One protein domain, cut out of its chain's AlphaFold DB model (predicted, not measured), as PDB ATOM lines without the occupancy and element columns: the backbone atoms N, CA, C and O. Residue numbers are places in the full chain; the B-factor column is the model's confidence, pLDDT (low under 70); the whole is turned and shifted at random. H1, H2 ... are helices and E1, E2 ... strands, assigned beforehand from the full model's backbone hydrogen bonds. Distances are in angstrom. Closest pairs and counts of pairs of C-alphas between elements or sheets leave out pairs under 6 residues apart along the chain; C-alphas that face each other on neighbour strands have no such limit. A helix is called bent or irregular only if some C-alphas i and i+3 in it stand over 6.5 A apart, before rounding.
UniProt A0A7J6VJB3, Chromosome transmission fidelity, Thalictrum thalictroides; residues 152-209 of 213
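What this domain is: This is residues 152 to 209 of the 213 residues of the protein "Chromosome transmission fidelity" of Thalictrum thalictroides (UniProt A0A7J6VJB3). A small antiparallel sheet of three strands and one longer helix, H1, make a loose V: the helix grazes the sheet with residues 173 to 180, and its far end points away from the strands. A long stretch without a named element, residues 189 to 203, leads from that far end of H1 back to the sheet's edge strand E3. The printed part has 58 residues, with three named strands and one named helix in the order E1, E2, H1, E3; the sheet's order is E1, E2, E3, and the class is mixed, helices and strands. The whole is only just loose, close to compact, with a radius of gyration of the C-alphas of 12.5 A, and it spans 36 by 27 by 19 A.

How they stand to each other: E1, residues 152 to 154, and E2, residues 161 to 165, form a hairpin and are antiparallel neighbours, with 163 degrees between their directions. N 152 and O 162 are within hydrogen-bond range at 2.8 A, and so are N 162 and O 153 at 2.8 A. E3, residues 204 to 208, is the other neighbour of E2, antiparallel at 152 degrees. Here N 163 and O 206 are 3.1 A apart and N 208 and O 161 are 2.9 A apart, both within hydrogen-bond range. E2 is the inner strand, and E1 and E3 are the edge strands. H1, residues 171 to 188, is on the sheet but only grazes it, with residues 173 to 180. The closest C-alphas of E2 and H1 are those of Val 165 and Gln 173, 7.1 A apart. In H1 every O i to N i+4 pair is within hydrogen-bond range.

Where its parts are: E1 begins at C-alpha 152, at (121.487, -73.616, -30.654), and is 7.1 A long from first to last C-alpha. E2 measures 12.9 A. H1 runs 25.3 A from C-alpha 171, at (111.273, -60.699, -42.196), to C-alpha 188, at (95.630, -77.628, -31.808), and is not bent. E3 measures 12.4 A and ends at C-alpha 208, at (114.120, -79.245, -37.652).

The domain as a whole: The two C-alphas farthest apart are those of Ser 156 and Gly 191, at 36.2 A. The printed part has no cut. The link from E1 to E2 is short, with 6 residues, the link from E2 to H1 is tight, with 5, and the link from H1 to E3 is long, with 15. The mean pLDDT of the printed part is 77.0. Residues 157 to 158 and 198 to 209 are under 70, and E3 has a mean of 57.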
ATOM      1  N   VAL A 152     121.282 -73.457 -32.107       85.81
ATOM      2  CA  VAL A 152     121.487 -73.616 -30.654       85.81
ATOM      3  C   VAL A 152     121.961 -75.026 -30.324       85.81
ATOM      4  O   VAL A 152     122.816 -75.213 -29.466       85.81
ATOM      5  N   GLN A 153     121.424 -76.023 -31.024       79.94
ATOM      6  CA  GLN A 153     121.756 -77.424 -30.807       79.94
ATOM      7  C   GLN A 153     121.776 -78.163 -32.139       79.94
ATOM      8  O   GLN A 153     120.922 -77.943 -32.997       79.94
ATOM      9  N   LYS A 154     122.741 -79.063 -32.305       82.19
ATOM     10  CA  LYS A 154     122.820 -79.969 -33.448       82.19
ATOM     11  C   LYS A 154     122.865 -81.395 -32.924       82.19
ATOM     12  O   LYS A 154     123.759 -81.731 -32.153       82.19
ATOM     13  N   ASN A 155     121.923 -82.226 -33.351       78.56
ATOM     14  CA  ASN A 155     121.931 -83.643 -33.017       78.56
ATOM     15  C   ASN A 155     122.758 -84.375 -34.079       78.56
ATOM     16  O   ASN A 155     122.421 -84.372 -35.263       78.56
ATOM     17  N   SER A 156     123.859 -85.001 -33.660       71.31
ATOM     18  CA  SER A 156     124.801 -85.683 -34.560       71.31
ATOM     19  C   SER A 156     124.189 -86.869 -35.303       71.31
ATOM     20  O   SER A 156     124.616 -87.175 -36.410       71.31
ATOM     21  N   ASN A 157     123.189 -87.526 -34.713       68.44
ATOM     22  CA  ASN A 157     122.743 -88.843 -35.172       68.44
ATOM     23  C   ASN A 157     121.737 -88.786 -36.330       68.44
ATOM     24  O   ASN A 157     121.664 -89.727 -37.111       68.44
ATOM     25  N   HIS A 158     120.974 -87.695 -36.453       67.69
ATOM     26  CA  HIS A 158     119.863 -87.593 -37.415       67.69
ATOM     27  C   HIS A 158     119.948 -86.364 -38.331       67.69
ATOM     28  O   HIS A 158     119.074 -86.147 -39.162       67.69
ATOM     29  N   GLY A 159     121.001 -85.548 -38.206       74.19
ATOM     30  CA  GLY A 159     121.112 -84.294 -38.958       74.19
ATOM     31  C   GLY A 159     120.135 -83.208 -38.492       74.19
ATOM     32  O   GLY A 159     120.061 -82.145 -39.114       74.19
ATOM     33  N   ASP A 160     119.423 -83.456 -37.392       82.25
ATOM     34  CA  ASP A 160     118.478 -82.514 -36.809       82.25
ATOM     35  C   ASP A 160     119.224 -81.329 -36.196       82.25
ATOM     36  O   ASP A 160     120.285 -81.472 -35.572       82.25
ATOM     37  N   ARG A 161     118.655 -80.136 -36.350       85.25
ATOM     38  CA  ARG A 161     119.207 -78.920 -35.751       85.25
ATOM     39  C   ARG A 161     118.114 -78.027 -35.198       85.25
ATOM     40  O   ARG A 161     117.045 -77.896 -35.790       85.25
ATOM     41  N   VAL A 162     118.409 -77.411 -34.063       85.88
ATOM     42  CA  VAL A 162     117.534 -76.456 -33.396       85.88
ATOM     43  C   VAL A 162     117.983 -75.051 -33.755       85.88
ATOM     44  O   VAL A 162     119.113 -74.674 -33.441       85.88
ATOM     45  N   VAL A 163     117.112 -74.284 -34.405       86.44
ATOM     46  CA  VAL A 163     117.394 -72.895 -34.793       86.44
ATOM     47  C   VAL A 163     116.639 -71.946 -33.872       86.44
ATOM     48  O   VAL A 163     115.457 -72.149 -33.594       86.44
ATOM     49  N   LEU A 164     117.338 -70.912 -33.408       85.25
ATOM     50  CA  LEU A 164     116.779 -69.800 -32.653       85.25
ATOM     51  C   LEU A 164     116.552 -68.611 -33.575       85.25
ATOM     52  O   LEU A 164     117.452 -68.206 -34.311       85.25
ATOM     53  N   VAL A 165     115.368 -68.023 -33.478       85.44
ATOM     54  CA  VAL A 165     115.026 -66.783 -34.169       85.44
ATOM     55  C   VAL A 165     114.579 -65.747 -33.153       85.44
ATOM     56  O   VAL A 165     113.775 -66.039 -32.267       85.44
ATOM     57  N   LEU A 166     115.108 -64.536 -33.292       84.12
ATOM     58  CA  LEU A 166     114.769 -63.381 -32.472       84.12
ATOM     59  C   LEU A 166     113.785 -62.443 -33.171       84.12
ATOM     60  O   LEU A 166     113.662 -62.388 -34.395       84.12
ATOM     61  N   SER A 167     113.160 -61.583 -32.371       81.25
ATOM     62  CA  SER A 167     112.332 -60.474 -32.848       81.25
ATOM     63  C   SER A 167     113.108 -59.442 -33.688       81.25
ATOM     64  O   SER A 167     112.495 -58.716 -34.472       81.25
ATOM     65  N   SER A 168     114.441 -59.399 -33.605       83.69
ATOM     66  CA  SER A 168     115.320 -58.541 -34.419       83.69
ATOM     67  C   SER A 168     115.641 -59.099 -35.809       83.69
ATOM     68  O   SER A 168     116.194 -58.384 -36.640       83.69
ATOM     69  N   ASP A 169     115.320 -60.365 -36.067       84.94
ATOM     70  CA  ASP A 169     115.776 -61.072 -37.261       84.94
ATOM     71  C   ASP A 169     115.008 -60.669 -38.535       84.94
ATOM     72  O   ASP A 169     114.034 -59.900 -38.508       84.94
ATOM     73  N   THR A 170     115.469 -61.182 -39.681       87.12
ATOM     74  CA  THR A 170     114.922 -60.834 -41.000       87.12
ATOM     75  C   THR A 170     113.438 -61.191 -41.124       87.12
ATOM     76  O   THR A 170     112.951 -62.165 -40.546       87.12
ATOM     77  N   SER A 171     112.695 -60.429 -41.933       85.31
ATOM     78  CA  SER A 171     111.273 -60.699 -42.196       85.31
ATOM     79  C   SER A 171     111.040 -62.089 -42.798       85.31
ATOM     80  O   SER A 171     110.038 -62.721 -42.489       85.31
ATOM     81  N   ALA A 172     111.987 -62.610 -43.583       86.25
ATOM     82  CA  ALA A 172     111.929 -63.971 -44.114       86.25
ATOM     83  C   ALA A 172     111.893 -65.037 -43.003       86.25
ATOM     84  O   ALA A 172     111.132 -65.999 -43.099       86.25
ATOM     85  N   GLN A 173     112.681 -64.848 -41.940       84.62
ATOM     86  CA  GLN A 173     112.720 -65.760 -40.793       84.62
ATOM     87  C   GLN A 173     111.422 -65.693 -39.992       84.62
ATOM     88  O   GLN A 173     110.828 -66.722 -39.676       84.62
ATOM     89  N   LYS A 174     110.924 -64.475 -39.765       85.06
ATOM     90  CA  LYS A 174     109.637 -64.238 -39.102       85.06
ATOM     91  C   LYS A 174     108.478 -64.850 -39.881       85.06
ATOM     92  O   LYS A 174     107.672 -65.555 -39.296       85.06
ATOM     93  N   ASN A 175     108.422 -64.665 -41.197       87.88
ATOM     94  CA  ASN A 175     107.343 -65.208 -42.025       87.88
ATOM     95  C   ASN A 175     107.277 -66.737 -41.973       87.88
ATOM     96  O   ASN A 175     106.187 -67.299 -41.933       87.88
ATOM     97  N   LYS A 176     108.427 -67.416 -41.917       87.94
ATOM     98  CA  LYS A 176     108.462 -68.871 -41.724       87.94
ATOM     99  C   LYS A 176     107.963 -69.297 -40.349       87.94
ATOM    100  O   LYS A 176     107.270 -70.301 -40.251       87.94
ATOM    101  N   ILE A 177     108.254 -68.525 -39.309       86.19
ATOM    102  CA  ILE A 177     107.696 -68.758 -37.971       86.19
ATOM    103  C   ILE A 177     106.186 -68.579 -37.964       86.19
ATOM    104  O   ILE A 177     105.491 -69.402 -37.385       86.19
ATOM    105  N   LEU A 178     105.678 -67.551 -38.647       86.81
ATOM    106  CA  LEU A 178     104.240 -67.348 -38.802       86.81
ATOM    107  C   LEU A 178     103.581 -68.536 -39.519       86.81
ATOM    108  O   LEU A 178     102.510 -68.966 -39.116       86.81
ATOM    109  N   GLU A 179     104.215 -69.077 -40.563       87.88
ATOM    110  CA  GLU A 179     103.730 -70.260 -41.292       87.88
ATOM    111  C   GLU A 179     103.653 -71.494 -40.379       87.88
ATOM    112  O   GLU A 179     102.614 -72.148 -40.313       87.88
ATOM    113  N   VAL A 180     104.720 -71.767 -39.620       87.19
ATOM    114  CA  VAL A 180     104.770 -72.877 -38.654       87.19
ATOM    115  C   VAL A 180     103.735 -72.692 -37.546       87.19
ATOM    116  O   VAL A 180     103.001 -73.625 -37.233       87.19
ATOM    117  N   ALA A 181     103.652 -71.491 -36.974       87.19
ATOM    118  CA  ALA A 181     102.715 -71.178 -35.906       87.19
ATOM    119  C   ALA A 181     101.265 -71.381 -36.355       87.19
ATOM    120  O   ALA A 181     100.513 -72.017 -35.634       87.19
ATOM    121  N   LYS A 182     100.897 -70.941 -37.564       87.00
ATOM    122  CA  LYS A 182      99.544 -71.135 -38.109       87.00
ATOM    123  C   LYS A 182      99.161 -72.602 -38.259       87.00
ATOM    124  O   LYS A 182      98.024 -72.964 -37.986       87.00
ATOM    125  N   ILE A 183     100.095 -73.444 -38.703       84.69
ATOM    126  CA  ILE A 183      99.836 -74.882 -38.851       84.69
ATOM    127  C   ILE A 183      99.601 -75.509 -37.475       84.69
ATOM    128  O   ILE A 183      98.615 -76.212 -37.292       84.69
ATOM    129  N   ILE A 184     100.451 -75.192 -36.495       85.12
ATOM    130  CA  ILE A 184     100.313 -75.714 -35.129       85.12
ATOM    131  C   ILE A 184      99.037 -75.183 -34.458       85.12
ATOM    132  O   ILE A 184      98.332 -75.945 -33.804       85.12
ATOM    133  N   GLU A 185      98.719 -73.896 -34.621       88.00
ATOM    134  CA  GLU A 185      97.479 -73.293 -34.116       88.00
ATOM    135  C   GLU A 185      96.253 -73.999 -34.709       88.00
ATOM    136  O   GLU A 185      95.362 -74.391 -33.957       88.00
ATOM    137  N   GLY A 186      96.250 -74.260 -36.020       85.19
ATOM    138  CA  GLY A 186      95.186 -75.009 -36.687       85.19
ATOM    139  C   GLY A 186      95.056 -76.458 -36.204       85.19
ATOM    140  O   GLY A 186      93.943 -76.923 -35.972       85.19
ATOM    141  N   GLU A 187      96.169 -77.164 -35.997       83.75
ATOM    142  CA  GLU A 187      96.165 -78.552 -35.504       83.75
ATOM    143  C   GLU A 187      95.708 -78.667 -34.044       83.75
ATOM    144  O   GLU A 187      95.046 -79.636 -33.672       83.75
ATOM    145  N   LEU A 188      96.038 -77.678 -33.213       85.31
ATOM    146  CA  LEU A 188      95.630 -77.628 -31.808       85.31
ATOM    147  C   LEU A 188      94.240 -76.999 -31.607       85.31
ATOM    148  O   LEU A 188      93.751 -76.973 -30.477       85.31
ATOM    149  N   GLY A 189      93.606 -76.487 -32.667       84.69
ATOM    150  CA  GLY A 189      92.311 -75.802 -32.589       84.69
ATOM    151  C   GLY A 189      92.371 -74.464 -31.844       84.69
ATOM    152  O   GLY A 189      91.398 -74.052 -31.214       84.69
ATOM    153  N   LEU A 190      93.526 -73.803 -31.868       85.19
ATOM    154  CA  LEU A 190      93.758 -72.517 -31.222       85.19
ATOM    155  C   LEU A 190      93.382 -71.366 -32.161       85.19
ATOM    156  O   LEU A 190      93.479 -71.479 -33.379       85.19
ATOM    157  N   GLY A 191      92.967 -70.239 -31.582       80.25
ATOM    158  CA  GLY A 191      92.719 -69.018 -32.347       80.25
ATOM    159  C   GLY A 191      94.010 -68.397 -32.892       80.25
ATOM    160  O   GLY A 191      95.079 -68.552 -32.298       80.25
ATOM    161  N   ASP A 192      93.881 -67.651 -33.991       80.06
ATOM    162  CA  ASP A 192      94.999 -66.979 -34.659       80.06
ATOM    163  C   ASP A 192      95.833 -66.127 -33.687       80.06
ATOM    164  O   ASP A 192      95.318 -65.250 -32.985       80.06
ATOM    165  N   GLY A 193      97.151 -66.338 -33.696       76.38
ATOM    166  CA  GLY A 193      98.100 -65.518 -32.940       76.38
ATOM    167  C   GLY A 193      98.235 -65.892 -31.463       76.38
ATOM    168  O   GLY A 193      98.828 -65.125 -30.697       76.38
ATOM    169  N   TRP A 194      97.735 -67.060 -31.058       81.94
ATOM    170  CA  TRP A 194      97.932 -67.601 -29.714       81.94
ATOM    171  C   TRP A 194      99.411 -67.882 -29.411       81.94
ATOM    172  O   TRP A 194      99.916 -67.467 -28.368       81.94
ATOM    173  N   LEU A 195     100.143 -68.500 -30.346       77.62
ATOM    174  CA  LEU A 195     101.577 -68.793 -30.201       77.62
ATOM    175  C   LEU A 195     102.453 -67.542 -30.344       77.62
ATOM    176  O   LEU A 195     103.574 -67.496 -29.842       77.62
ATOM    177  N   LEU A 196     101.945 -66.522 -31.036       73.69
ATOM    178  CA  LEU A 196     102.690 -65.321 -31.430       73.69
ATOM    179  C   LEU A 196     102.306 -64.085 -30.612       73.69
ATOM    180  O   LEU A 196     102.653 -62.955 -30.975       73.69
ATOM    181  N   HIS A 197     101.574 -64.282 -29.515       72.44
ATOM    182  CA  HIS A 197     101.120 -63.196 -28.665       72.44
ATOM    183  C   HIS A 197     102.306 -62.340 -28.185       72.44
ATOM    184  O   HIS A 197     103.388 -62.850 -27.897       72.44
ATOM    185  N   LYS A 198     102.100 -61.019 -28.053       60.91
ATOM    186  CA  LYS A 198     103.140 -59.989 -27.802       60.91
ATOM    187  C   LYS A 198     104.009 -60.201 -26.547       60.91
ATOM    188  O   LYS A 198     104.957 -59.442 -26.343       60.91
ATOM    189  N   LEU A 199     103.672 -61.185 -25.714       53.81
ATOM    190  CA  LEU A 199     104.390 -61.583 -24.502       53.81
ATOM    191  C   LEU A 199     105.377 -62.740 -24.730       53.81
ATOM    192  O   LEU A 199     106.259 -62.936 -23.904       53.81
ATOM    193  N   CYS A 200     105.298 -63.457 -25.855       56.97
ATOM    194  CA  CYS A 200     106.240 -64.517 -26.236       56.97
ATOM    195  C   CYS A 200     107.498 -63.930 -26.910       56.97
ATOM    196  O   CYS A 200     107.989 -64.406 -27.935       56.97
ATOM    197  N   LYS A 201     107.984 -62.810 -26.367       48.94
ATOM    198  CA  LYS A 201     109.205 -62.156 -26.822       48.94
ATOM    199  C   LYS A 201     110.387 -62.974 -26.324       48.94
ATOM    200  O   LYS A 201     110.692 -62.983 -25.140       48.94
ATOM    201  N   ASP A 202     111.005 -63.681 -27.261       53.16
ATOM    202  CA  ASP A 202     112.449 -63.613 -27.531       53.16
ATOM    203  C   ASP A 202     113.135 -64.957 -27.730       53.16
ATOM    204  O   ASP A 202     114.296 -64.971 -28.126       53.16
ATOM    205  N   VAL A 203     112.459 -66.092 -27.573       49.81
ATOM    206  CA  VAL A 203     113.097 -67.376 -27.878       49.81
ATOM    207  C   VAL A 203     112.064 -68.362 -28.397       49.81
ATOM    208  O   VAL A 203     111.407 -69.049 -27.622       49.81
ATOM    209  N   THR A 204     111.936 -68.473 -29.719       57.59
ATOM    210  CA  THR A 204     111.248 -69.624 -30.313       57.59
ATOM    211  C   THR A 204     112.293 -70.574 -30.882       57.59
ATOM    212  O   THR A 204     112.948 -70.289 -31.885       57.59
ATOM    213  N   THR A 205     112.514 -71.678 -30.167       52.25
ATOM    214  CA  THR A 205     113.393 -72.775 -30.580       52.25
ATOM    215  C   THR A 205     112.590 -73.803 -31.356       52.25
ATOM    216  O   THR A 205     111.626 -74.352 -30.827       52.25
ATOM    217  N   TYR A 206     113.016 -74.123 -32.575       61.94
ATOM    218  CA  TYR A 206     112.390 -75.175 -33.377       61.94
ATOM    219  C   TYR A 206     113.399 -76.261 -33.700       61.94
ATOM    220  O   TYR A 206     114.479 -75.951 -34.194       61.94
ATOM    221  N   SER A 207     113.034 -77.520 -33.461       51.78
ATOM    222  CA  SER A 207     113.809 -78.685 -33.892       51.78
ATOM    223  C   SER A 207     113.413 -79.058 -35.314       51.78
ATOM    224  O   SER A 207     112.317 -79.561 -35.550       51.78
ATOM    225  N   LEU A 208     114.307 -78.824 -36.270       60.78
ATOM    226  CA  LEU A 208     114.120 -79.245 -37.652       60.78
ATOM    227  C   LEU A 208     114.609 -80.682 -37.791       60.78
ATOM    228  O   LEU A 208     115.799 -80.935 -37.597       60.78
ATOM    229  N   LYS A 209     113.698 -81.596 -38.139       54.22
ATOM    230  CA  LYS A 209     114.066 -82.945 -38.566       54.22
ATOM    231  C   LYS A 209     114.327 -82.962 -40.059       54.22
ATOM    232  O   LYS A 209     113.501 -82.476 -40.833       54.22
TER     233      LYS A 209